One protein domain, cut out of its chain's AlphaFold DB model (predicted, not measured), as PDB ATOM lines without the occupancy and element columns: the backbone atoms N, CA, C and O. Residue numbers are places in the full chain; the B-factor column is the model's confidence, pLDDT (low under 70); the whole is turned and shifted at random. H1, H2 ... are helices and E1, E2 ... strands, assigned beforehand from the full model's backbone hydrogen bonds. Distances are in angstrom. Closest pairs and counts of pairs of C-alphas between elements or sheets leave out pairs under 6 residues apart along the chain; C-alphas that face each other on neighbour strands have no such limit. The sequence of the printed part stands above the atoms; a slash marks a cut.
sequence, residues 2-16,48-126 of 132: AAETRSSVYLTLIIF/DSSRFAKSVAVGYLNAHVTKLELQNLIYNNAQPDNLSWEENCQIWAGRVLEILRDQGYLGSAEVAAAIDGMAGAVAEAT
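AT A GLANCE: This is residues 2 to 16 and 48 to 126 of the 132 residues of an uncharacterized protein of Pseudogymnoascus sp. WSF 3629 (UniProt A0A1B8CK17). A ribbon of two antiparallel strands, E1 and E2, has helix H3 packed along it, mostly by E2, while H2 folds side by side with H3 as a helical hairpin. H1 is set loosely near H2, nearly crosswise to it, and residues 82 to 87 of the link between them stick out. The printed part has 94 residues, with two named strands and then three named helices along the chain; the class is mixed, helices and strands. The whole is compact, with a radius of gyration of the C-alphas of 14.0 A, yet elongated, spanning 47 by 29 by 27 A.

IN THESE COORDINATES: Strand E1, residues 10 to 16, begins at C-alpha 10 (317.365, 218.561, 249.751) and is 19.3 A long. E2, residues 52 to 60, measures 22.3 A. H1 is residues 67 to 77, H2 residues 89 to 102, 20.0 A long, and H3 residues 108 to 123, 22.4 A long, ending at C-alpha 123 (321.493, 197.391, 261.304).

HOW THE PARTS SIT: E1 and E2 are antiparallel at 161 degrees, with N 11 and O 59 at 2.8 A within hydrogen-bond range. The closest C-alphas of E2 and H3 are those of Val 58 and Ala 114, 5.0 A apart. H2 and H3 touch, Leu 97 to Val 111 being the closest C-alphas at 6.0 A, at a shallow tilt of 8 degrees, opposite ways. H1 and H2 are close but not clearly touching, with the C-alphas of Ile 74 and Val 96 closest at 6.6 A; at 71 degrees they are only just about perpendicular. H1 and H3 are apart. In H1, H2 and H3 every O i to N i+4 pair is within hydrogen-bond range.

THE WHOLE: The C-alphas of Ala 2 and Thr 126 are the farthest apart, 47.0 A. Residues 17 to 47 are not printed; C-alphas 16 and 48 are 11.3 A apart across the cut. The link from H1 to H2 is long. Residues 2 to 7 and 125 to 126 have pLDDT under 70.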
ATOM      1  N   ALA A   2     308.789 221.870 229.400       44.78
ATOM      2  CA  ALA A   2     308.877 222.610 230.655       44.78
ATOM      3  C   ALA A   2     310.088 222.066 231.419       44.78
ATOM      4  O   ALA A   2     310.180 220.858 231.618       44.78
ATOM      5  N   ALA A   3     311.041 222.934 231.757       50.25
ATOM      6  CA  ALA A   3     312.112 222.569 232.669       50.25
ATOM      7  C   ALA A   3     311.453 222.168 233.992       50.25
ATOM      8  O   ALA A   3     310.740 222.981 234.581       50.25
ATOM      9  N   GLU A   4     311.619 220.916 234.413       52.91
ATOM     10  CA  GLU A   4     311.186 220.472 235.735       52.91
ATOM     11  C   GLU A   4     311.890 221.351 236.771       52.91
ATOM     12  O   GLU A   4     313.101 221.252 236.980       52.91
ATOM     13  N   THR A   5     311.144 222.271 237.377       56.09
ATOM     14  CA  THR A   5     311.599 223.103 238.491       56.09
ATOM     15  C   THR A   5     311.805 222.204 239.706       56.09
ATOM     16  O   THR A   5     310.940 222.097 240.572       56.09
ATOM     17  N   ARG A   6     312.944 221.507 239.755       56.78
ATOM     18  CA  ARG A   6     313.388 220.791 240.953       56.78
ATOM     19  C   ARG A   6     313.558 221.796 242.087       56.78
ATOM     20  O   ARG A   6     314.111 222.878 241.885       56.78
ATOM     21  N   SER A   7     313.065 221.445 243.272       65.19
ATOM     22  CA  SER A   7     313.241 222.266 244.467       65.19
ATOM     23  C   SER A   7     314.721 222.410 244.815       65.19
ATOM     24  O   SER A   7     315.505 221.483 244.618       65.19
ATOM     25  N   SER A   8     315.105 223.545 245.401       71.00
ATOM     26  CA  SER A   8     316.428 223.707 246.021       71.00
ATOM     27  C   SER A   8     316.537 222.990 247.372       71.00
ATOM     28  O   SER A   8     317.623 222.917 247.945       71.00
ATOM     29  N   VAL A   9     315.425 222.457 247.889       79.12
ATOM     30  CA  VAL A   9     315.384 221.759 249.172       79.12
ATOM     31  C   VAL A   9     315.784 220.299 248.986       79.12
ATOM     32  O   VAL A   9     315.085 219.524 248.331       79.12
ATOM     33  N   TYR A  10     316.907 219.937 249.604       84.06
ATOM     34  CA  TYR A  10     317.365 218.561 249.751       84.06
ATOM     35  C   TYR A  10     316.966 218.031 251.129       84.06
ATOM     36  O   TYR A  10     317.304 218.632 252.151       84.06
ATOM     37  N   LEU A  11     316.232 216.922 251.160       86.56
ATOM     38  CA  LEU A  11     315.803 216.273 252.389       86.56
ATOM     39  C   LEU A  11     316.847 215.246 252.838       86.56
ATOM     40  O   LEU A  11     317.348 214.431 252.060       86.56
ATOM     41  N   THR A  12     317.173 215.279 254.124       87.81
ATOM     42  CA  THR A  12     318.084 214.336 254.777       87.81
ATOM     43  C   THR A  12     317.500 213.968 256.128       87.81
ATOM     44  O   THR A  12     317.073 214.845 256.880       87.81
ATOM     45  N   LEU A  13     317.480 212.675 256.436       85.81
ATOM     46  CA  LEU A  13     317.130 212.178 257.760       85.81
ATOM     47  C   LEU A  13     318.400 212.106 258.598       85.81
ATOM     48  O   LEU A  13     319.408 211.549 258.165       85.81
ATOM     49  N   ILE A  14     318.353 212.676 259.795       85.31
ATOM     50  CA  ILE A  14     319.466 212.653 260.741       85.31
ATOM     51  C   ILE A  14     319.128 211.675 261.855       85.31
ATOM     52  O   ILE A  14     318.072 211.772 262.479       85.31
ATOM     53  N   ILE A  15     320.046 210.755 262.109       81.88
ATOM     54  CA  ILE A  15     319.908 209.695 263.094       81.88
ATOM     55  C   ILE A  15     320.884 209.984 264.226       81.88
ATOM     56  O   ILE A  15     322.084 210.170 264.004       81.88
ATOM     57  N   PHE A  16     320.359 210.002 265.446       80.62
ATOM     58  CA  PHE A  16     321.141 210.143 266.666       80.62
ATOM     59  C   PHE A  16     321.157 208.820 267.427       80.62
ATOM     60  O   PHE A  16     320.173 208.081 267.414       80.62
ATOM     61  N   ASP A  48     327.460 218.527 264.815       85.69
ATOM     62  CA  ASP A  48     328.182 218.923 266.032       85.69
ATOM     63  C   ASP A  48     327.735 218.133 267.277       85.69
ATOM     64  O   ASP A  48     328.308 218.252 268.363       85.69
ATOM     65  N   SER A  49     326.688 217.317 267.150       82.00
ATOM     66  CA  SER A  49     326.202 216.480 268.239       82.00
ATOM     67  C   SER A  49     327.144 215.314 268.503       82.00
ATOM     68  O   SER A  49     327.361 214.477 267.630       82.00
ATOM     69  N   SER A  50     327.578 215.138 269.753       80.94
ATOM     70  CA  SER A  50     328.271 213.912 270.189       80.94
ATOM     71  C   SER A  50     327.426 212.643 270.020       80.94
ATOM     72  O   SER A  50     327.947 211.532 270.071       80.94
ATOM     73  N   ARG A  51     326.115 212.805 269.814       79.75
ATOM     74  CA  ARG A  51     325.161 211.721 269.577       79.75
ATOM     75  C   ARG A  51     324.866 211.501 268.101       79.75
ATOM     76  O   ARG A  51     324.062 210.626 267.804       79.75
ATOM     77  N   PHE A  52     325.430 212.283 267.183       81.12
ATOM     78  CA  PHE A  52     325.241 212.046 265.755       81.12
ATOM     79  C   PHE A  52     325.706 210.626 265.410       81.12
ATOM     80  O   PHE A  52     326.836 210.240 265.707       81.12
ATOM     81  N   ALA A  53     324.816 209.832 264.822       82.12
ATOM     82  CA  ALA A  53     325.134 208.477 264.391       82.12
ATOM     83  C   ALA A  53     325.351 208.447 262.883       82.12
ATOM     84  O   ALA A  53     326.393 207.999 262.409       82.12
ATOM     85  N   LYS A  54     324.351 208.913 262.129       83.12
ATOM     86  CA  LYS A  54     324.339 208.804 260.674       83.12
ATOM     87  C   LYS A  54     323.380 209.810 260.055       83.12
ATOM     88  O   LYS A  54     322.399 210.221 260.670       83.12
ATOM     89  N   SER A  55     323.634 210.156 258.803       85.62
ATOM     90  CA  SER A  55     322.691 210.867 257.945       85.62
ATOM     91  C   SER A  55     322.265 209.965 256.794       85.62
ATOM     92  O   SER A  55     323.114 209.365 256.135       85.62
ATOM     93  N   VAL A  56     320.965 209.903 256.524       84.94
ATOM     94  CA  VAL A  56     320.391 209.187 255.385       84.94
ATOM     95  C   VAL A  56     319.893 210.211 254.375       84.94
ATOM     96  O   VAL A  56     318.983 210.997 254.646       84.94
ATOM     97  N   ALA A  57     320.524 210.206 253.207       86.69
ATOM     98  CA  ALA A  57     320.099 210.989 252.060       86.69
ATOM     99  C   ALA A  57     318.726 210.505 251.573       86.69
ATOM    100  O   ALA A  57     318.566 209.322 251.285       86.69
ATOM    101  N   VAL A  58     317.755 211.418 251.462       87.06
ATOM    102  CA  VAL A  58     316.438 211.109 250.878       87.06
ATOM    103  C   VAL A  58     316.396 211.562 249.424       87.06
ATOM    104  O   VAL A  58     316.123 210.763 248.535       87.06
ATOM    105  N   GLY A  59     316.711 212.834 249.167       85.50
ATOM    106  CA  GLY A  59     316.707 213.389 247.815       85.50
ATOM    107  C   GLY A  59     316.227 214.833 247.748       85.50
ATOM    108  O   GLY A  59     315.916 215.459 248.763       85.50
ATOM    109  N   TYR A  60     316.175 215.365 246.528       84.75
ATOM    110  CA  TYR A  60     315.559 216.662 246.257       84.75
ATOM    111  C   TYR A  60     314.042 216.526 246.214       84.75
ATOM    112  O   TYR A  60     313.523 215.537 245.706       84.75
ATOM    113  N   LEU A  61     313.336 217.542 246.705       86.19
ATOM    114  CA  LEU A  61     311.882 217.564 246.600       86.19
ATOM    115  C   LEU A  61     311.443 217.888 245.162       86.19
ATOM    116  O   LEU A  61     311.989 218.783 244.508       86.19
ATOM    117  N   ASN A  62     310.420 217.177 244.692       84.12
ATOM    118  CA  ASN A  62     309.889 217.272 243.328       84.12
ATOM    119  C   ASN A  62     309.066 218.541 243.070       84.12
ATOM    120  O   ASN A  62     308.772 218.863 241.920       84.12
ATOM    121  N   ALA A  63     308.720 219.287 244.121       80.06
ATOM    122  CA  ALA A  63     307.984 220.539 244.028       80.06
ATOM    123  C   ALA A  63     308.708 221.656 244.778       80.06
ATOM    124  O   ALA A  63     309.315 221.433 245.829       80.06
ATOM    125  N   HIS A  64     308.610 222.874 244.246       81.06
ATOM    126  CA  HIS A  64     309.132 224.060 244.906       81.06
ATOM    127  C   HIS A  64     308.371 224.289 246.219       81.06
ATOM    128  O   HIS A  64     307.216 224.703 246.208       81.06
ATOM    129  N   VAL A  65     309.032 224.022 247.343       82.25
ATOM    130  CA  VAL A  65     308.485 224.177 248.693       82.25
ATOM    131  C   VAL A  65     309.522 224.859 249.568       82.25
ATOM    132  O   VAL A  65     310.716 224.565 249.489       82.25
ATOM    133  N   THR A  66     309.086 225.801 250.393       84.00
ATOM    134  CA  THR A  66     309.961 226.455 251.362       84.00
ATOM    135  C   THR A  66     310.190 225.560 252.579       84.00
ATOM    136  O   THR A  66     309.375 224.703 252.923       84.00
ATOM    137  N   LYS A  67     311.291 225.795 253.304       80.88
ATOM    138  CA  LYS A  67     311.574 225.091 254.566       80.88
ATOM    139  C   LYS A  67     310.417 225.215 255.571       80.88
ATOM    140  O   LYS A  67     310.111 224.248 256.256       80.88
ATOM    141  N   LEU A  68     309.764 226.379 255.636       82.75
ATOM    142  CA  LEU A  68     308.646 226.638 256.547       82.75
ATOM    143  C   LEU A  68     307.380 225.860 256.156       82.75
ATOM    144  O   LEU A  68     306.727 225.281 257.017       82.75
ATOM    145  N   GLU A  69     307.041 225.818 254.868       84.81
ATOM    146  CA  GLU A  69     305.897 225.034 254.381       84.81
ATOM    147  C   GLU A  69     306.092 223.543 254.650       84.81
ATOM    148  O   GLU A  69     305.177 222.885 255.140       84.81
ATOM    149  N   LEU A  70     307.305 223.030 254.416       84.19
ATOM    150  CA  LEU A  70     307.651 221.645 254.721       84.19
ATOM    151  C   LEU A  70     307.524 221.349 256.224       84.19
ATOM    152  O   LEU A  70     306.955 220.330 256.609       84.19
ATOM    153  N   GLN A  71     308.006 222.254 257.082       84.06
ATOM    154  CA  GLN A  71     307.868 222.131 258.536       84.06
ATOM    155  C   GLN A  71     306.403 222.105 258.974       84.06
ATOM    156  O   GLN A  71     306.014 221.228 259.742       84.06
ATOM    157  N   ASN A  72     305.584 223.025 258.460       85.62
ATOM    158  CA  ASN A  72     304.156 223.077 258.769       85.62
ATOM    159  C   ASN A  72     303.436 221.807 258.306       85.62
ATOM    160  O   ASN A  72     302.587 221.283 259.022       85.62
ATOM    161  N   LEU A  73     303.790 221.287 257.132       86.19
ATOM    162  CA  LEU A  73     303.216 220.059 256.602       86.19
ATOM    163  C   LEU A  73     303.514 218.857 257.504       86.19
ATOM    164  O   LEU A  73     302.596 218.103 257.822       86.19
ATOM    165  N   ILE A  74     304.758 218.710 257.963       85.56
ATOM    166  CA  ILE A  74     305.150 217.638 258.888       85.56
ATOM    167  C   ILE A  74     304.453 217.818 260.242       85.56
ATOM    168  O   ILE A  74     303.841 216.883 260.751       85.56
ATOM    169  N   TYR A  75     304.488 219.025 260.810       82.69
ATOM    170  CA  TYR A  75     303.923 219.300 262.132       82.69
ATOM    171  C   TYR A  75     302.402 219.089 262.193       82.69
ATOM    172  O   TYR A  75     301.879 218.631 263.209       82.69
ATOM    173  N   ASN A  76     301.692 219.401 261.106       85.94
ATOM    174  CA  ASN A  76     300.235 219.297 261.056       85.94
ATOM    175  C   ASN A  76     299.738 217.894 260.686       85.94
ATOM    176  O   ASN A  76     298.640 217.532 261.096       85.94
ATOM    177  N   ASN A  77     300.512 217.115 259.922       85.50
ATOM    178  CA  ASN A  77     300.036 215.840 259.365       85.50
ATOM    179  C   ASN A  77     300.752 214.605 259.922       85.50
ATOM    180  O   ASN A  77     300.276 213.491 259.731       85.50
ATOM    181  N   ALA A  78     301.878 214.779 260.611       84.50
ATOM    182  CA  ALA A  78     302.693 213.680 261.106       84.50
ATOM    183  C   ALA A  78     303.037 213.859 262.586       84.50
ATOM    184  O   ALA A  78     304.185 213.695 262.972       84.50
ATOM    185  N   GLN A  79     302.080 214.205 263.449       83.62
ATOM    186  CA  GLN A  79     302.361 214.207 264.890       83.62
ATOM    187  C   GLN A  79     302.597 212.774 265.385       83.62
ATOM    188  O   GLN A  79     301.870 211.882 264.941       83.62
ATOM    189  N   PRO A  80     303.595 212.522 266.254       78.94
ATOM    190  CA  PRO A  80     303.801 211.204 266.836       78.94
ATOM    191  C   PRO A  80     302.579 210.746 267.631       78.94
ATOM    192  O   PRO A  80     302.048 211.508 268.446       78.94
ATOM    193  N   ASP A  81     302.156 209.499 267.429       81.81
ATOM    194  CA  ASP A  81     301.106 208.905 268.253       81.81
ATOM    195  C   ASP A  81     301.689 208.386 269.571       81.81
ATOM    196  O   ASP A  81     302.127 207.247 269.697       81.81
ATOM    197  N   ASN A  82     301.661 209.246 270.584       75.38
ATOM    198  CA  ASN A  82     302.177 208.945 271.917       75.38
ATOM    199  C   ASN A  82     301.319 207.971 272.738       75.38
ATOM    200  O   ASN A  82     301.675 207.668 273.878       75.38
ATOM    201  N   LEU A  83     300.170 207.536 272.214       77.19
ATOM    202  CA  LEU A  83     299.319 206.531 272.851       77.19
ATOM    203  C   LEU A  83     299.577 205.129 272.291       77.19
ATOM    204  O   LEU A  83     299.215 204.142 272.935       77.19
ATOM    205  N   SER A  84     300.212 205.037 271.123       76.38
ATOM    206  CA  SER A  84     300.593 203.771 270.519       76.38
ATOM    207  C   SER A  84     301.918 203.274 271.093       76.38
ATOM    208  O   SER A  84     302.935 203.961 271.063       76.38
ATOM    209  N   TRP A  85     301.916 202.039 271.596       72.81
ATOM    210  CA  TRP A  85     303.125 201.348 272.052       72.81
ATOM    211  C   TRP A  85     304.016 200.892 270.886       72.81
ATOM    212  O   TRP A  85     305.175 200.545 271.102       72.81
ATOM    213  N   GLU A  86     303.472 200.883 269.667       75.56
ATOM    214  CA  GLU A  86     304.198 200.555 268.441       75.56
ATOM    215  C   GLU A  86     304.915 201.786 267.873       75.56
ATOM    216  O   GLU A  86     305.900 201.633 267.154       75.56
ATOM    217  N   GLU A  87     304.465 203.004 268.207       76.81
ATOM    218  CA  GLU A  87     305.066 204.234 267.692       76.81
ATOM    219  C   GLU A  87     306.516 204.372 268.181       76.81
ATOM    220  O   GLU A  87     306.818 204.399 269.375       76.81
ATOM    221  N   ASN A  88     307.432 204.492 267.225       79.25
ATOM    222  CA  ASN A  88     308.840 204.782 267.452       79.25
ATOM    223  C   ASN A  88     309.359 205.730 266.362       79.25
ATOM    224  O   ASN A  88     308.652 206.056 265.404       79.25
ATOM    225  N   CYS A  89     310.610 206.175 266.495       76.81
ATOM    226  CA  CYS A  89     311.215 207.130 265.568       76.81
ATOM    227  C   CYS A  89     311.227 206.629 264.112       76.81
ATOM    228  O   CYS A  89     311.069 207.435 263.198       76.81
ATOM    229  N   GLN A  90     311.398 205.322 263.888       80.12
ATOM    230  CA  GLN A  90     311.427 204.724 262.552       80.12
ATOM    231  C   GLN A  90     310.037 204.721 261.908       80.12
ATOM    232  O   GLN A  90     309.901 205.123 260.754       80.12
ATOM    233  N   ILE A  91     309.005 204.316 262.655       84.19
ATOM    234  CA  ILE A  91     307.611 204.324 262.189       84.19
ATOM    235  C   ILE A  91     307.166 205.755 261.884       84.19
ATOM    236  O   ILE A  91     306.616 206.023 260.814       84.19
ATOM    237  N   TRP A  92     307.474 206.690 262.781       86.25
ATOM    238  CA  TRP A  92     307.172 208.102 262.585       86.25
ATOM    239  C   TRP A  92     307.856 208.673 261.332       86.25
ATOM    240  O   TRP A  92     307.197 209.293 260.495       86.25
ATOM    241  N   ALA A  93     309.160 208.425 261.160       86.19
ATOM    242  CA  ALA A  93     309.903 208.877 259.985       86.19
ATOM    243  C   ALA A  93     309.357 208.259 258.687       86.19
ATOM    244  O   ALA A  93     309.220 208.962 257.686       86.19
ATOM    245  N   GLY A  94     308.981 206.975 258.714       88.88
ATOM    246  CA  GLY A  94     308.299 206.305 257.607       88.88
ATOM    247  C   GLY A  94     307.004 207.017 257.211       88.88
ATOM    248  O   GLY A  94     306.845 207.396 256.051       88.88
ATOM    249  N   ARG A  95     306.130 207.310 258.182       89.75
ATOM    250  CA  ARG A  95     304.875 208.044 257.946       89.75
ATOM    251  C   ARG A  95     305.116 209.431 257.342       89.75
ATOM    252  O   ARG A  95     304.392 209.838 256.436       89.75
ATOM    253  N   VAL A  96     306.143 210.154 257.797       90.19
ATOM    254  CA  VAL A  96     306.525 211.450 257.208       90.19
ATOM    255  C   VAL A  96     306.892 211.301 255.729       90.19
ATOM    256  O   VAL A  96     306.405 212.074 254.904       90.19
ATOM    257  N   LEU A  97     307.720 210.314 255.374       91.38
ATOM    258  CA  LEU A  97     308.114 210.066 253.981       91.38
ATOM    259  C   LEU A  97     306.909 209.711 253.100       91.38
ATOM    260  O   LEU A  97     306.818 210.188 251.969       91.38
ATOM    261  N   GLU A  98     305.973 208.917 253.618       92.81
ATOM    262  CA  GLU A  98     304.738 208.570 252.910       92.81
ATOM    263  C   GLU A  98     303.842 209.788 252.683       92.81
ATOM    264  O   GLU A  98     303.387 209.999 251.563       92.81
ATOM    265  N   ILE A  99     303.667 210.650 253.688       91.62
ATOM    266  CA  ILE A  99     302.921 211.907 253.528       91.62
ATOM    267  C   ILE A  99     303.572 212.784 252.453       91.62
ATOM    268  O   ILE A  99     302.878 213.344 251.606       91.62
ATOM    269  N   LEU A 100     304.903 212.898 252.445       90.75
ATOM    270  CA  LEU A 100     305.617 213.676 251.431       90.75
ATOM    271  C   LEU A 100     305.446 213.094 250.024       90.75
ATOM    272  O   LEU A 100     305.296 213.854 249.068       90.75
ATOM    273  N   ARG A 101     305.425 211.768 249.892       92.44
ATOM    274  CA  ARG A 101     305.124 211.082 248.631       92.44
ATOM    275  C   ARG A 101     303.701 211.344 248.164       92.44
ATOM    276  O   ARG A 101     303.498 211.718 247.014       92.44
ATOM    277  N   ASP A 102     302.727 211.174 249.048       92.06
ATOM    278  CA  ASP A 102     301.307 211.295 248.713       92.06
ATOM    279  C   ASP A 102     300.936 212.734 248.322       92.06
ATOM    280  O   ASP A 102     300.031 212.958 247.523       92.06
ATOM    281  N   GLN A 103     301.688 213.713 248.828       89.56
ATOM    282  CA  GLN A 103     301.586 215.124 248.451       89.56
ATOM    283  C   GLN A 103     302.433 215.493 247.215       89.56
ATOM    284  O   GLN A 103     302.462 216.652 246.810       89.56
ATOM    285  N   GLY A 104     303.129 214.527 246.606       89.62
ATOM    286  CA  GLY A 104     303.926 214.713 245.391       89.62
ATOM    287  C   GLY A 104     305.298 215.363 245.600       89.62
ATOM    288  O   GLY A 104     305.952 215.717 244.621       89.62
ATOM    289  N   TYR A 105     305.766 215.518 246.844       89.88
ATOM    290  CA  TYR A 105     307.092 216.074 247.145       89.88
ATOM    291  C   TYR A 105     308.222 215.060 246.970       89.88
ATOM    292  O   TYR A 105     309.346 215.468 246.692       89.88
ATOM    293  N   LEU A 106     307.942 213.763 247.114       90.75
ATOM    294  CA  LEU A 106     308.892 212.671 246.885       90.75
ATOM    295  C   LEU A 106     308.312 211.665 245.889       90.75
ATOM    296  O   LEU A 106     307.100 211.461 245.834       90.75
ATOM    297  N   GLY A 107     309.171 211.020 245.107       90.31
ATOM    298  CA  GLY A 107     308.804 209.844 244.332       90.31
ATOM    299  C   GLY A 107     308.968 208.565 245.153       90.31
ATOM    300  O   GLY A 107     309.585 208.530 246.221       90.31
ATOM    301  N   SER A 108     308.419 207.464 244.640       90.25
ATOM    302  CA  SER A 108     308.504 206.158 245.308       90.25
ATOM    303  C   SER A 108     309.945 205.656 245.455       90.25
ATOM    304  O   SER A 108     310.243 204.934 246.403       90.25
ATOM    305  N   ALA A 109     310.834 206.042 244.535       89.00
ATOM    306  CA  ALA A 109     312.240 205.659 244.578       89.00
ATOM    307  C   ALA A 109     312.986 206.350 245.730       89.00
ATOM    308  O   ALA A 109     313.723 205.677 246.447       89.00
ATOM    309  N   GLU A 110     312.761 207.653 245.958       89.12
ATOM    310  CA  GLU A 110     313.364 208.366 247.093       89.12
ATOM    311  C   GLU A 110     312.873 207.813 248.435       89.12
ATOM    312  O   GLU A 110     313.667 207.619 249.354       89.12
ATOM    313  N   VAL A 111     311.576 207.503 248.542       89.56
ATOM    314  CA  VAL A 111     311.005 206.901 249.759       89.56
ATOM    315  C   VAL A 111     311.638 205.542 250.047       89.56
ATOM    316  O   VAL A 111     312.064 205.295 251.173       89.56
ATOM    317  N   ALA A 112     311.734 204.671 249.040       89.25
ATOM    318  CA  ALA A 112     312.328 203.349 249.203       89.25
ATOM    319  C   ALA A 112     313.807 203.435 249.612       89.25
ATOM    320  O   ALA A 112     314.220 202.753 250.546       89.25
ATOM    321  N   ALA A 113     314.579 204.317 248.968       88.38
ATOM    322  CA  ALA A 113     315.983 204.541 249.307       88.38
ATOM    323  C   ALA A 113     316.158 205.081 250.737       88.38
ATOM    324  O   ALA A 113     317.069 204.666 251.450       88.38
ATOM    325  N   ALA A 114     315.269 205.970 251.185       88.69
ATOM    326  CA  ALA A 114     315.298 206.493 252.546       88.69
ATOM    327  C   ALA A 114     314.960 205.422 253.593       88.69
ATOM    328  O   ALA A 114     315.628 205.349 254.624       88.69
ATOM    329  N   ILE A 115     313.956 204.576 253.334       87.44
ATOM    330  CA  ILE A 115     313.599 203.455 254.217       87.44
ATOM    331  C   ILE A 115     314.755 202.456 254.309       87.44
ATOM    332  O   ILE A 115     315.128 202.066 255.414       87.44
ATOM    333  N   ASP A 116     315.360 202.091 253.178       87.31
ATOM    334  CA  ASP A 116     316.518 201.193 253.139       87.31
ATOM    335  C   ASP A 116     317.720 201.792 253.883       87.31
ATOM    336  O   ASP A 116     318.336 201.140 254.725       87.31
ATOM    337  N   GLY A 117     317.993 203.083 253.680       85.12
ATOM    338  CA  GLY A 117     319.044 203.793 254.402       85.12
ATOM    339  C   GLY A 117     318.809 203.850 255.915       85.12
ATOM    340  O   GLY A 117     319.758 203.691 256.685       85.12
ATOM    341  N   MET A 118     317.559 204.029 256.362       83.88
ATOM    342  CA  MET A 118     317.199 203.944 257.783       83.88
ATOM    343  C   MET A 118     317.377 202.526 258.328       83.88
ATOM    344  O   MET A 118     317.932 202.364 259.413       83.88
ATOM    345  N   ALA A 119     316.951 201.501 257.585       83.00
ATOM    346  CA  ALA A 119     317.133 200.107 257.974       83.00
ATOM    347  C   ALA A 119     318.623 199.750 258.096       83.00
ATOM    348  O   ALA A 119     319.031 199.159 259.092       83.00
ATOM    349  N   GLY A 120     319.450 200.194 257.144       80.06
ATOM    350  CA  GLY A 120     320.904 200.052 257.201       80.06
ATOM    351  C   GLY A 120     321.517 200.783 258.394       80.06
ATOM    352  O   GLY A 120     322.375 200.238 259.077       80.06
ATOM    353  N   ALA A 121     321.046 201.992 258.712       80.25
ATOM    354  CA  ALA A 121     321.502 202.719 259.895       80.25
ATOM    355  C   ALA A 121     321.152 202.008 261.213       80.25
ATOM    356  O   ALA A 121     321.949 202.039 262.145       80.25
ATOM    357  N   VAL A 122     319.986 201.358 261.293       75.25
ATOM    358  CA  VAL A 122     319.597 200.532 262.448       75.25
ATOM    359  C   VAL A 122     320.434 199.253 262.514       75.25
ATOM    360  O   VAL A 122     320.876 198.875 263.593       75.25
ATOM    361  N   ALA A 123     320.681 198.603 261.376       74.12
ATOM    362  CA  ALA A 123     321.493 197.391 261.304       74.12
ATOM    363  C   ALA A 123     322.972 197.633 261.642       74.12
ATOM    364  O   ALA A 123     323.629 196.729 262.136       74.12
ATOM    365  N   GLU A 124     323.494 198.835 261.392       71.62
ATOM    366  CA  GLU A 124     324.841 199.256 261.804       71.62
ATOM    367  C   GLU A 124     324.902 199.729 263.267       71.62
ATOM    368  O   GLU A 124     325.991 199.939 263.798       71.62
ATOM    369  N   ALA A 125     323.754 199.921 263.924       65.25
ATOM    370  CA  ALA A 125     323.683 200.372 265.313       65.25
ATOM    371  C   ALA A 125     323.841 199.235 266.350       65.25
ATOM    372  O   ALA A 125     323.733 199.492 267.548       65.25
ATOM    373  N   THR A 126     324.104 197.995 265.927       54.34
ATOM    374  CA  THR A 126     324.484 196.845 266.778       54.34
ATOM    375  C   THR A 126     325.998 196.855 267.059       54.34
ATOM    376  O   THR A 126     326.783 197.023 266.134       54.34
TER     377      THR A 126